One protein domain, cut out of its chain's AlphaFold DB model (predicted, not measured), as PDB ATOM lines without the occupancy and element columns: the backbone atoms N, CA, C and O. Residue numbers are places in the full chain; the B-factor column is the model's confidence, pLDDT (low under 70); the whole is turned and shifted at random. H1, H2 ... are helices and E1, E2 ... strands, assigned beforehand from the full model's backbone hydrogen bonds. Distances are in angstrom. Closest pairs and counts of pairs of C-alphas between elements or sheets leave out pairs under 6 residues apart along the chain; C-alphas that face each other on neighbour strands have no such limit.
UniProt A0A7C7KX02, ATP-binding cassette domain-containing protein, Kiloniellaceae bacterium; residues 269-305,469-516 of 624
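What this domain is: This is residues 269 to 305 and 469 to 516 of the 624 residues of the protein "ATP-binding cassette domain-containing protein" of Kiloniellaceae bacterium (UniProt A0A7C7KX02). One long helix, H1, runs the length of one side of the domain, and the short helix H2 and the later part of the slanting helix H3 pack on its residues 281 to 292. The small helix H4 sits close to the beginning of H1 and of H2, and a tiny pair of strands, E1 and E2, lies beyond the other end of H2. The printed part has 85 residues with four named helices and two named strands, in the order H1, E1, H2, E2, H3, H4. The strands make one antiparallel sheet, E1 - E2, and the class is mostly helix. The whole is compact, with a radius of gyration of the C-alphas of 12.8 A, and the C-alphas span 38 by 25 by 22 A.

How they stand to each other: The sheet has two strands, E1, residues 301 to 303, and E2, residues 480 to 482, which are antiparallel at 156 degrees. N 302 and O 481 are 2.8 A apart and N 481 and O 302 2.9 A, both within hydrogen-bond range. H2, residues 473 to 478, is joined to E2 by a tight link of 1 residue. H1, residues 275 to 294, touches H2 with residues 281 to 289 alone; the closest C-alphas, those of Arg 285 and Ile 477, are 4.2 A apart. H1 and H2 run the same way at a shallow tilt of 31 degrees. H3, residues 489 to 503, touches H1 with residues 496 to 501 alone, at a steep tilt of 52 degrees, opposite ways; the closest C-alphas are those of Ala 284 and Val 500, 6.2 A apart. H2 and H3 are near each other. H4, residues 507 to 514, is close to H3 but not clearly touching it, with the closest C-alphas, Leu 501 and Arg 507, 5.2 A apart. H1 and E2 are apart. In H1, H2, H3 and H4 every O i to N i+4 pair is within hydrogen-bond range.

Where its parts are: H1 begins at C-alpha 275, (26.653, 37.546, -55.473), and measures 28.9 A to C-alpha 294. E1 measures 5.9 A, H2 8.7 A and E2 7.0 A. H3 begins at C-alpha 489, (5.678, 40.135, -33.550), and measures 20.9 A. H4 measures 10.6 A and ends at C-alpha 514, (18.297, 51.851, -48.989).

The domain as a whole: The two C-alphas farthest apart, those of Ser 273 and Gly 485, are 38.9 A apart. Residues 306 to 468 are not printed, and across this cut C-alphas 305 and 469 are 19.0 A apart. Of the links that are printed whole, H2 to E2 and H3 to H4 are tight, H1 to E1 and E2 to H3 are short, and none is long. The mean pLDDT of the printed part is 93.1, and no printed residue is under 70.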
ATOM      1  N   ILE A 269      18.144  43.560 -54.733       94.69
ATOM      2  CA  ILE A 269      19.487  43.498 -55.310       94.69
ATOM      3  C   ILE A 269      19.476  42.576 -56.521       94.69
ATOM      4  O   ILE A 269      18.718  41.606 -56.569       94.69
ATOM      5  N   ASP A 270      20.345  42.867 -57.481       93.12
ATOM      6  CA  ASP A 270      20.648  41.936 -58.554       93.12
ATOM      7  C   ASP A 270      21.743  40.956 -58.083       93.12
ATOM      8  O   ASP A 270      22.884  41.373 -57.850       93.12
ATOM      9  N   PRO A 271      21.430  39.657 -57.926       93.50
ATOM     10  CA  PRO A 271      22.385  38.666 -57.438       93.50
ATOM     11  C   PRO A 271      23.526  38.402 -58.428       93.50
ATOM     12  O   PRO A 271      24.556  37.870 -58.024       93.50
ATOM     13  N   VAL A 272      23.385  38.775 -59.709       93.88
ATOM     14  CA  VAL A 272      24.460  38.621 -60.702       93.88
ATOM     15  C   VAL A 272      25.558  39.657 -60.477       93.88
ATOM     16  O   VAL A 272      26.741  39.325 -60.540       93.88
ATOM     17  N   SER A 273      25.184  40.906 -60.193       92.06
ATOM     18  CA  SER A 273      26.140  41.979 -59.894       92.06
ATOM     19  C   SER A 273      26.657  41.955 -58.453       92.06
ATOM     20  O   SER A 273      27.775  42.411 -58.213       92.06
ATOM     21  N   LYS A 274      25.883  41.424 -57.494       93.06
ATOM     22  CA  LYS A 274      26.252  41.356 -56.067       93.06
ATOM     23  C   LYS A 274      26.062  39.946 -55.469       93.06
ATOM     24  O   LYS A 274      25.244  39.788 -54.558       93.06
ATOM     25  N   PRO A 275      26.818  38.929 -55.929       95.00
ATOM     26  CA  PRO A 275      26.653  37.546 -55.473       95.00
ATOM     27  C   PRO A 275      26.930  37.377 -53.973       95.00
ATOM     28  O   PRO A 275      26.127  36.768 -53.275       95.00
ATOM     29  N   ASP A 276      27.984  38.015 -53.450       94.56
ATOM     30  CA  ASP A 276      28.354  37.921 -52.028       94.56
ATOM     31  C   ASP A 276      27.241  38.429 -51.096       94.56
ATOM     32  O   ASP A 276      27.020  37.892 -50.011       94.56
ATOM     33  N   VAL A 277      26.505  39.460 -51.529       94.31
ATOM     34  CA  VAL A 277      25.378  40.002 -50.759       94.31
ATOM     35  C   VAL A 277      24.201  39.035 -50.795       94.31
ATOM     36  O   VAL A 277      23.593  38.793 -49.758       94.31
ATOM     37  N   ALA A 278      23.889  38.459 -51.958       96.31
ATOM     38  CA  ALA A 278      22.821  37.470 -52.082       96.31
ATOM     39  C   ALA A 278      23.094  36.237 -51.200       96.31
ATOM     40  O   ALA A 278      22.206  35.816 -50.454       96.31
ATOM     41  N   ASP A 279      24.327  35.728 -51.203       96.50
ATOM     42  CA  ASP A 279      24.754  34.621 -50.343       96.50
ATOM     43  C   ASP A 279      24.656  34.993 -48.856       96.50
ATOM     44  O   ASP A 279      24.101  34.235 -48.057       96.50
ATOM     45  N   GLY A 280      25.102  36.196 -48.482       96.69
ATOM     46  CA  GLY A 280      24.949  36.717 -47.123       96.69
ATOM     47  C   GLY A 280      23.486  36.802 -46.675       96.69
ATOM     48  O   GLY A 280      23.158  36.443 -45.543       96.69
ATOM     49  N   ILE A 281      22.577  37.206 -47.563       97.25
ATOM     50  CA  ILE A 281      21.136  37.252 -47.281       97.25
ATOM     51  C   ILE A 281      20.551  35.843 -47.087       97.25
ATOM     52  O   ILE A 281      19.709  35.643 -46.208       97.25
ATOM     53  N   LEU A 282      21.023  34.841 -47.833       96.88
ATOM     54  CA  LEU A 282      20.641  33.441 -47.611       96.88
ATOM     55  C   LEU A 282      21.191  32.891 -46.286       96.88
ATOM     56  O   LEU A 282      20.495  32.146 -45.592       96.88
ATOM     57  N   MET A 283      22.394  33.299 -45.878       97.06
ATOM     58  CA  MET A 283      22.914  33.002 -44.538       97.06
ATOM     59  C   MET A 283      22.065  33.668 -43.449       97.06
ATOM     60  O   MET A 283      21.745  33.030 -42.445       97.06
ATOM     61  N   ALA A 284      21.637  34.917 -43.664       97.06
ATOM     62  CA  ALA A 284      20.744  35.630 -42.754       97.06
ATOM     63  C   ALA A 284      19.387  34.928 -42.618       97.06
ATOM     64  O   ALA A 284      18.882  34.814 -41.502       97.06
ATOM     65  N   ARG A 285      18.829  34.390 -43.714       96.19
ATOM     66  CA  ARG A 285      17.614  33.553 -43.692       96.19
ATOM     67  C   ARG A 285      17.777  32.368 -42.741       96.19
ATOM     68  O   ARG A 285      16.947  32.171 -41.857       96.19
ATOM     69  N   ALA A 286      18.855  31.598 -42.892       95.56
ATOM     70  CA  ALA A 286      19.122  30.448 -42.029       95.56
ATOM     71  C   ALA A 286      19.291  30.860 -40.553       95.56
ATOM     72  O   ALA A 286      18.689  30.250 -39.668       95.56
ATOM     73  N   ALA A 287      20.043  31.934 -40.298       96.19
ATOM     74  CA  ALA A 287      20.291  32.444 -38.953       96.19
ATOM     75  C   ALA A 287      19.017  32.967 -38.267       96.19
ATOM     76  O   ALA A 287      18.818  32.718 -37.078       96.19
ATOM     77  N   ILE A 288      18.124  33.651 -38.996       94.62
ATOM     78  CA  ILE A 288      16.852  34.120 -38.429       94.62
ATOM     79  C   ILE A 288      15.971  32.943 -38.009       94.62
ATOM     80  O   ILE A 288      15.395  32.978 -36.923       94.62
ATOM     81  N   ILE A 289      15.908  31.889 -38.829       92.31
ATOM     82  CA  ILE A 289      15.117  30.689 -38.535       92.31
ATOM     83  C   ILE A 289      15.625  30.041 -37.243       92.31
ATOM     84  O   ILE A 289      14.838  29.748 -36.344       92.31
ATOM     85  N   GLU A 290      16.942  29.872 -37.112       94.25
ATOM     86  CA  GLU A 290      17.563  29.295 -35.915       94.25
ATOM     87  C   GLU A 290      17.327  30.151 -34.658       94.25
ATOM     88  O   GLU A 290      17.004  29.624 -33.586       94.25
ATOM     89  N   ARG A 291      17.445  31.479 -34.774       94.56
ATOM     90  CA  ARG A 291      17.295  32.412 -33.645       94.56
ATOM     91  C   ARG A 291      15.848  32.495 -33.155       94.56
ATOM     92  O   ARG A 291      15.606  32.524 -31.944       94.56
ATOM     93  N   LEU A 292      14.884  32.479 -34.074       92.62
ATOM     94  CA  LEU A 292      13.461  32.415 -33.737       92.62
ATOM     95  C   LEU A 292      13.109  31.082 -33.065       92.62
ATOM     96  O   LEU A 292      12.477  31.100 -32.010       92.62
ATOM     97  N   ALA A 293      13.602  29.951 -33.578       92.56
ATOM     98  CA  ALA A 293      13.401  28.643 -32.948       92.56
ATOM     99  C   ALA A 293      13.998  28.580 -31.530       92.56
ATOM    100  O   ALA A 293      13.330  28.191 -30.574       92.56
ATOM    101  N   THR A 294      15.237  29.053 -31.355       93.31
ATOM    102  CA  THR A 294      15.934  29.036 -30.053       93.31
ATOM    103  C   THR A 294      15.251  29.914 -29.002       93.31
ATOM    104  O   THR A 294      15.287  29.611 -27.810       93.31
ATOM    105  N   SER A 295      14.615  31.005 -29.430       90.31
ATOM    106  CA  SER A 295      13.900  31.923 -28.538       90.31
ATOM    107  C   SER A 295      12.437  31.535 -28.285       90.31
ATOM    108  O   SER A 295      11.757  32.244 -27.545       90.31
ATOM    109  N   GLY A 296      11.958  30.419 -28.852       89.94
ATOM    110  CA  GLY A 296      10.559  29.988 -28.744       89.94
ATOM    111  C   GLY A 296       9.585  30.876 -29.522       89.94
ATOM    112  O   GLY A 296       8.413  30.952 -29.172       89.94
ATOM    113  N   ASN A 297      10.081  31.567 -30.551       91.06
ATOM    114  CA  ASN A 297       9.357  32.534 -31.376       91.06
ATOM    115  C   ASN A 297       9.201  32.058 -32.834       91.06
ATOM    116  O   ASN A 297       9.035  32.874 -33.742       91.06
ATOM    117  N   GLU A 298       9.287  30.750 -33.082       88.50
ATOM    118  CA  GLU A 298       9.160  30.165 -34.427       88.50
ATOM    119  C   GLU A 298       7.800  30.461 -35.079       88.50
ATOM    120  O   GLU A 298       7.739  30.725 -36.276       88.50
ATOM    121  N   ASP A 299       6.739  30.560 -34.276       89.75
ATOM    122  CA  ASP A 299       5.382  30.864 -34.739       89.75
ATOM    123  C   ASP A 299       5.174  32.334 -35.149       89.75
ATOM    124  O   ASP A 299       4.092  32.691 -35.621       89.75
ATOM    125  N   LEU A 300       6.171  33.215 -34.967       90.94
ATOM    126  CA  LEU A 300       6.070  34.620 -35.384       90.94
ATOM    127  C   LEU A 300       6.174  34.793 -36.904       90.94
ATOM    128  O   LEU A 300       5.643  35.769 -37.442       90.94
ATOM    129  N   VAL A 301       6.847  33.868 -37.596       92.44
ATOM    130  CA  VAL A 301       7.001  33.874 -39.056       92.44
ATOM    131  C   VAL A 301       6.440  32.579 -39.622       92.44
ATOM    132  O   VAL A 301       7.038  31.513 -39.502       92.44
ATOM    133  N   ILE A 302       5.306  32.680 -40.309       93.06
ATOM    134  CA  ILE A 302       4.715  31.552 -41.022       93.06
ATOM    135  C   ILE A 302       5.422  31.416 -42.365       93.06
ATOM    136  O   ILE A 302       5.237  32.238 -43.270       93.06
ATOM    137  N   ARG A 303       6.271  30.395 -42.463       91.94
ATOM    138  CA  ARG A 303       7.144  30.147 -43.615       91.94
ATOM    139  C   ARG A 303       6.356  29.775 -44.867       91.94
ATOM    140  O   ARG A 303       5.241  29.261 -44.795       91.94
ATOM    141  N   PHE A 304       6.955  30.033 -46.023       92.75
ATOM    142  CA  PHE A 304       6.460  29.491 -47.284       92.75
ATOM    143  C   PHE A 304       6.903  28.034 -47.442       92.75
ATOM    144  O   PHE A 304       8.096  27.740 -47.501       92.75
ATOM    145  N   GLU A 305       5.932  27.130 -47.539       90.25
ATOM    146  CA  GLU A 305       6.130  25.701 -47.782       90.25
ATOM    147  C   GLU A 305       5.312  25.311 -49.021       90.25
ATOM    148  O   GLU A 305       4.183  25.764 -49.190       90.25
ATOM    149  N   ALA A 469      15.460  37.560 -56.875       94.75
ATOM    150  CA  ALA A 469      15.875  38.908 -57.262       94.75
ATOM    151  C   ALA A 469      14.724  39.909 -57.427       94.75
ATOM    152  O   ALA A 469      14.944  41.117 -57.337       94.75
ATOM    153  N   ALA A 470      13.503  39.427 -57.651       94.38
ATOM    154  CA  ALA A 470      12.309  40.261 -57.671       94.38
ATOM    155  C   ALA A 470      11.779  40.577 -56.259       94.38
ATOM    156  O   ALA A 470      11.099  41.587 -56.082       94.38
ATOM    157  N   ALA A 471      12.085  39.740 -55.262       95.19
ATOM    158  CA  ALA A 471      11.653  39.921 -53.880       95.19
ATOM    159  C   ALA A 471      12.549  40.897 -53.103       95.19
ATOM    160  O   ALA A 471      13.745  41.038 -53.376       95.19
ATOM    161  N   SER A 472      11.971  41.544 -52.088       96.69
ATOM    162  CA  SER A 472      12.715  42.440 -51.202       96.69
ATOM    163  C   SER A 472      13.785  41.693 -50.395       96.69
ATOM    164  O   SER A 472      13.713  40.470 -50.221       96.69
ATOM    165  N   LEU A 473      14.774  42.414 -49.855       96.94
ATOM    166  CA  LEU A 473      15.749  41.827 -48.931       96.94
ATOM    167  C   LEU A 473      15.045  41.184 -47.732       96.94
ATOM    168  O   LEU A 473      15.356  40.053 -47.374       96.94
ATOM    169  N   GLN A 474      14.057  41.863 -47.149       96.44
ATOM    170  CA  GLN A 474      13.292  41.332 -46.025       96.44
ATOM    171  C   GLN A 474      12.520  40.061 -46.393       96.44
ATOM    172  O   GLN A 474      12.558  39.101 -45.627       96.44
ATOM    173  N   ASP A 475      11.858  40.016 -47.552       95.62
ATOM    174  CA  ASP A 475      11.152  38.811 -48.008       95.62
ATOM    175  C   ASP A 475      12.118  37.649 -48.249       95.62
ATOM    176  O   ASP A 475      11.817  36.506 -47.902       95.62
ATOM    177  N   ASN A 476      13.304  37.938 -48.787       96.69
ATOM    178  CA  ASN A 476      14.350  36.940 -48.950       96.69
ATOM    179  C   ASN A 476      14.870  36.415 -47.610       96.69
ATOM    180  O   ASN A 476      15.146  35.221 -47.525       96.69
ATOM    181  N   ILE A 477      15.004  37.257 -46.582       96.31
ATOM    182  CA  ILE A 477      15.482  36.832 -45.258       96.31
ATOM    183  C   ILE A 477      14.395  36.059 -44.505       96.31
ATOM    184  O   ILE A 477      14.666  34.993 -43.963       96.31
ATOM    185  N   LEU A 478      13.167  36.577 -44.459       94.94
ATOM    186  CA  LEU A 478      12.079  35.956 -43.698       94.94
ATOM    187  C   LEU A 478      11.547  34.690 -44.374       94.94
ATOM    188  O   LEU A 478      11.155  33.759 -43.678       94.94
ATOM    189  N   PHE A 479      11.508  34.668 -45.712       94.75
ATOM    190  CA  PHE A 479      10.951  33.577 -46.517       94.75
ATOM    191  C   PHE A 479       9.582  33.093 -45.990       94.75
ATOM    192  O   PHE A 479       9.319  31.904 -45.795       94.75
ATOM    193  N   GLY A 480       8.704  34.056 -45.705       93.19
ATOM    194  CA  GLY A 480       7.418  33.826 -45.057       93.19
ATOM    195  C   GLY A 480       6.649  35.118 -44.796       93.19
ATOM    196  O   GLY A 480       7.000  36.198 -45.285       93.19
ATOM    197  N   ARG A 481       5.580  35.010 -44.009       92.81
ATOM    198  CA  ARG A 481       4.742  36.137 -43.582       92.81
ATOM    199  C   ARG A 481       4.660  36.201 -42.064       92.81
ATOM    200  O   ARG A 481       4.646  35.176 -41.389       92.81
ATOM    201  N   LEU A 482       4.604  37.420 -41.539       91.44
ATOM    202  CA  LEU A 482       4.382  37.674 -40.118       91.44
ATOM    203  C   LEU A 482       3.028  37.099 -39.680       91.44
ATOM    204  O   LEU A 482       2.026  37.277 -40.374       91.44
ATOM    205  N   ALA A 483       2.996  36.432 -38.529       89.94
ATOM    206  CA  ALA A 483       1.762  35.891 -37.975       89.94
ATOM    207  C   ALA A 483       0.821  37.008 -37.486       89.94
ATOM    208  O   ALA A 483       1.191  37.840 -36.654       89.94
ATOM    209  N   TYR A 484      -0.429  37.009 -37.957       84.44
ATOM    210  CA  TYR A 484      -1.430  37.984 -37.517       84.44
ATOM    211  C   TYR A 484      -1.909  37.720 -36.085       84.44
ATOM    212  O   TYR A 484      -2.174  36.589 -35.684       84.44
ATOM    213  N   GLY A 485      -2.127  38.799 -35.326       76.62
ATOM    214  CA  GLY A 485      -2.745  38.741 -33.997       76.62
ATOM    215  C   GLY A 485      -1.793  38.412 -32.845       76.62
ATOM    216  O   GLY A 485      -2.257  38.303 -31.711       76.62
ATOM    217  N   GLN A 486      -0.488  38.299 -33.104       80.81
ATOM    218  CA  GLN A 486       0.531  38.188 -32.064       80.81
ATOM    219  C   GLN A 486       1.091  39.574 -31.727       80.81
ATOM    220  O   GLN A 486       1.688  40.248 -32.568       80.81
ATOM    221  N   ALA A 487       0.864  40.031 -30.493       75.38
ATOM    222  CA  ALA A 487       1.419  41.296 -30.026       75.38
ATOM    223  C   ALA A 487       2.956  41.238 -30.064       75.38
ATOM    224  O   ALA A 487       3.539  40.215 -29.720       75.38
ATOM    225  N   GLN A 488       3.602  42.338 -30.458       79.50
ATOM    226  CA  GLN A 488       5.069  42.474 -30.524       79.50
ATOM    227  C   GLN A 488       5.782  41.601 -31.575       79.50
ATOM    228  O   GLN A 488       7.014  41.573 -31.583       79.50
ATOM    229  N   ALA A 489       5.061  40.934 -32.486       83.81
ATOM    230  CA  ALA A 489       5.678  40.135 -33.550       83.81
ATOM    231  C   ALA A 489       6.624  40.975 -34.426       83.81
ATOM    232  O   ALA A 489       7.790  40.624 -34.590       83.81
ATOM    233  N   GLU A 490       6.152  42.128 -34.911       86.31
ATOM    234  CA  GLU A 490       6.948  43.045 -35.740       86.31
ATOM    235  C   GLU A 490       8.179  43.588 -35.007       86.31
ATOM    236  O   GLU A 490       9.270  43.607 -35.570       86.31
ATOM    237  N   GLU A 491       8.031  43.990 -33.742       89.06
ATOM    238  CA  GLU A 491       9.138  44.510 -32.928       89.06
ATOM    239  C   GLU A 491      10.196  43.427 -32.674       89.06
ATOM    240  O   GLU A 491      11.394  43.655 -32.849       89.06
ATOM    241  N   THR A 492       9.752  42.220 -32.315       90.00
ATOM    242  CA  THR A 492      10.636  41.084 -32.031       90.00
ATOM    243  C   THR A 492      11.380  40.644 -33.285       90.00
ATOM    244  O   THR A 492      12.595  40.442 -33.232       90.00
ATOM    245  N   ILE A 493      10.684  40.538 -34.421       91.88
ATOM    246  CA  ILE A 493      11.296  40.187 -35.705       91.88
ATOM    247  C   ILE A 493      12.236  41.290 -36.172       91.88
ATOM    248  O   ILE A 493      13.357  40.982 -36.554       91.88
ATOM    249  N   GLY A 494      11.839  42.561 -36.080       91.75
ATOM    250  CA  GLY A 494      12.687  43.691 -36.451       91.75
ATOM    251  C   GLY A 494      13.999  43.718 -35.664       91.75
ATOM    252  O   GLY A 494      15.065  43.866 -36.260       91.75
ATOM    253  N   ARG A 495      13.942  43.495 -34.345       92.81
ATOM    254  CA  ARG A 495      15.141  43.374 -33.501       92.81
ATOM    255  C   ARG A 495      15.991  42.163 -33.886       92.81
ATOM    256  O   ARG A 495      17.191  42.310 -34.071       92.81
ATOM    257  N   THR A 496      15.377  40.990 -34.039       94.38
ATOM    258  CA  THR A 496      16.085  39.747 -34.403       94.38
ATOM    259  C   THR A 496      16.777  39.885 -35.760       94.38
ATOM    260  O   THR A 496      17.925  39.484 -35.919       94.38
ATOM    261  N   LEU A 497      16.091  40.492 -36.730       94.94
ATOM    262  CA  LEU A 497      16.598  40.792 -38.063       94.94
ATOM    263  C   LEU A 497      17.798  41.732 -38.004       94.94
ATOM    264  O   LEU A 497      18.816  41.448 -38.629       94.94
ATOM    265  N   LEU A 498      17.693  42.811 -37.226       94.75
ATOM    266  CA  LEU A 498      18.795  43.746 -37.025       94.75
ATOM    267  C   LEU A 498      20.014  43.047 -36.410       94.75
ATOM    268  O   LEU A 498      21.106  43.171 -36.947       94.75
ATOM    269  N   GLU A 499      19.823  42.266 -35.342       95.31
ATOM    270  CA  GLU A 499      20.900  41.515 -34.683       95.31
ATOM    271  C   GLU A 499      21.564  40.506 -35.631       95.31
ATOM    272  O   GLU A 499      22.785  40.410 -35.668       95.31
ATOM    273  N   VAL A 500      20.784  39.760 -36.425       96.81
ATOM    274  CA  VAL A 500      21.328  38.795 -37.398       96.81
ATOM    275  C   VAL A 500      22.126  39.499 -38.493       96.81
ATOM    276  O   VAL A 500      23.211  39.045 -38.853       96.81
ATOM    277  N   LEU A 501      21.612  40.607 -39.027       96.94
ATOM    278  CA  LEU A 501      22.313  41.366 -40.060       96.94
ATOM    279  C   LEU A 501      23.565  42.063 -39.516       96.94
ATOM    280  O   LEU A 501      24.541  42.180 -40.254       96.94
ATOM    281  N   ASP A 502      23.567  42.487 -38.250       95.81
ATOM    282  CA  ASP A 502      24.758  43.007 -37.571       95.81
ATOM    283  C   ASP A 502      25.810  41.907 -37.355       95.81
ATOM    284  O   ASP A 502      26.971  42.100 -37.718       95.81
ATOM    285  N   ASP A 503      25.409  40.731 -36.862       96.56
ATOM    286  CA  ASP A 503      26.309  39.588 -36.633       96.56
ATOM    287  C   ASP A 503      26.975  39.094 -37.931       96.56
ATOM    288  O   ASP A 503      28.125  38.653 -37.924       96.56
ATOM    289  N   LEU A 504      26.261  39.190 -39.057       96.69
ATOM    290  CA  LEU A 504      26.760  38.829 -40.387       96.69
ATOM    291  C   LEU A 504      27.487  39.979 -41.107       96.69
ATOM    292  O   LEU A 504      27.985  39.780 -42.213       96.69
ATOM    293  N   GLY A 505      27.551  41.178 -40.517       95.88
ATOM    294  CA  GLY A 505      28.188  42.350 -41.129       95.88
ATOM    295  C   GLY A 505      27.445  42.919 -42.346       95.88
ATOM    296  O   GLY A 505      28.036  43.632 -43.152       95.88
ATOM    297  N   LEU A 506      26.152  42.624 -42.489       96.38
ATOM    298  CA  LEU A 506      25.320  42.994 -43.640       96.38
ATOM    299  C   LEU A 506      24.527  44.290 -43.438       96.38
ATOM    300  O   LEU A 506      23.953  44.810 -44.396       96.38
ATOM    301  N   ARG A 507      24.483  44.850 -42.220       94.75
ATOM    302  CA  ARG A 507      23.702  46.068 -41.935       94.75
ATOM    303  C   ARG A 507      24.070  47.238 -42.841       94.75
ATOM    304  O   ARG A 507      23.175  47.897 -43.368       94.75
ATOM    305  N   GLN A 508      25.362  47.500 -43.030       93.12
ATOM    306  CA  GLN A 508      25.803  48.587 -43.904       93.12
ATOM    307  C   GLN A 508      25.329  48.350 -45.341       93.12
ATOM    308  O   GLN A 508      24.759  49.252 -45.943       93.12
ATOM    309  N   THR A 509      25.473  47.129 -45.856       93.94
ATOM    310  CA  THR A 509      25.022  46.760 -47.201       93.94
ATOM    311  C   THR A 509      23.519  46.964 -47.385       93.94
ATOM    312  O   THR A 509      23.089  47.479 -48.414       93.94
ATOM    313  N   VAL A 510      22.709  46.628 -46.378       96.38
ATOM    314  CA  VAL A 510      21.260  46.885 -46.400       96.38
ATOM    315  C   VAL A 510      20.984  48.388 -46.468       96.38
ATOM    316  O   VAL A 510      20.188  48.826 -47.295       96.38
ATOM    317  N   ILE A 511      21.669  49.205 -45.664       96.00
ATOM    318  CA  ILE A 511      21.521  50.668 -45.724       96.00
ATOM    319  C   ILE A 511      21.944  51.213 -47.095       96.00
ATOM    320  O   ILE A 511      21.278  52.100 -47.628       96.00
ATOM    321  N   GLU A 512      23.009  50.678 -47.692       94.56
ATOM    322  CA  GLU A 512      23.472  51.066 -49.027       94.56
ATOM    323  C   GLU A 512      22.432  50.785 -50.111       94.56
ATOM    324  O   GLU A 512      22.237  51.629 -50.985       94.56
ATOM    325  N   VAL A 513      21.719  49.658 -50.026       95.69
ATOM    326  CA  VAL A 513      20.550  49.378 -50.878       95.69
ATOM    327  C   VAL A 513      19.448  50.411 -50.627       95.69
ATOM    328  O   VAL A 513      18.830  50.917 -51.562       95.69
ATOM    329  N   GLY A 514      19.244  50.803 -49.370       96.75
ATOM    330  CA  GLY A 514      18.297  51.851 -48.989       96.75
ATOM    331  C   GLY A 514      18.620  53.241 -49.539       96.75
ATOM    332  O   GLY A 514      17.708  54.043 -49.742       96.75
ATOM    333  N   LEU A 515      19.887  53.533 -49.854       96.94
ATOM    334  CA  LEU A 515      20.263  54.774 -50.539       96.94
ATOM    335  C   LEU A 515      19.645  54.865 -51.941       96.94
ATOM    336  O   LEU A 515      19.397  55.967 -52.430       96.94
ATOM    337  N   ASP A 516      19.334  53.736 -52.572       96.19
ATOM    338  CA  ASP A 516      18.744  53.702 -53.911       96.19
ATOM    339  C   ASP A 516      17.205  53.756 -53.882       96.19
ATOM    340  O   ASP A 516      16.553  53.810 -54.927       96.19
TER     341      ASP A 516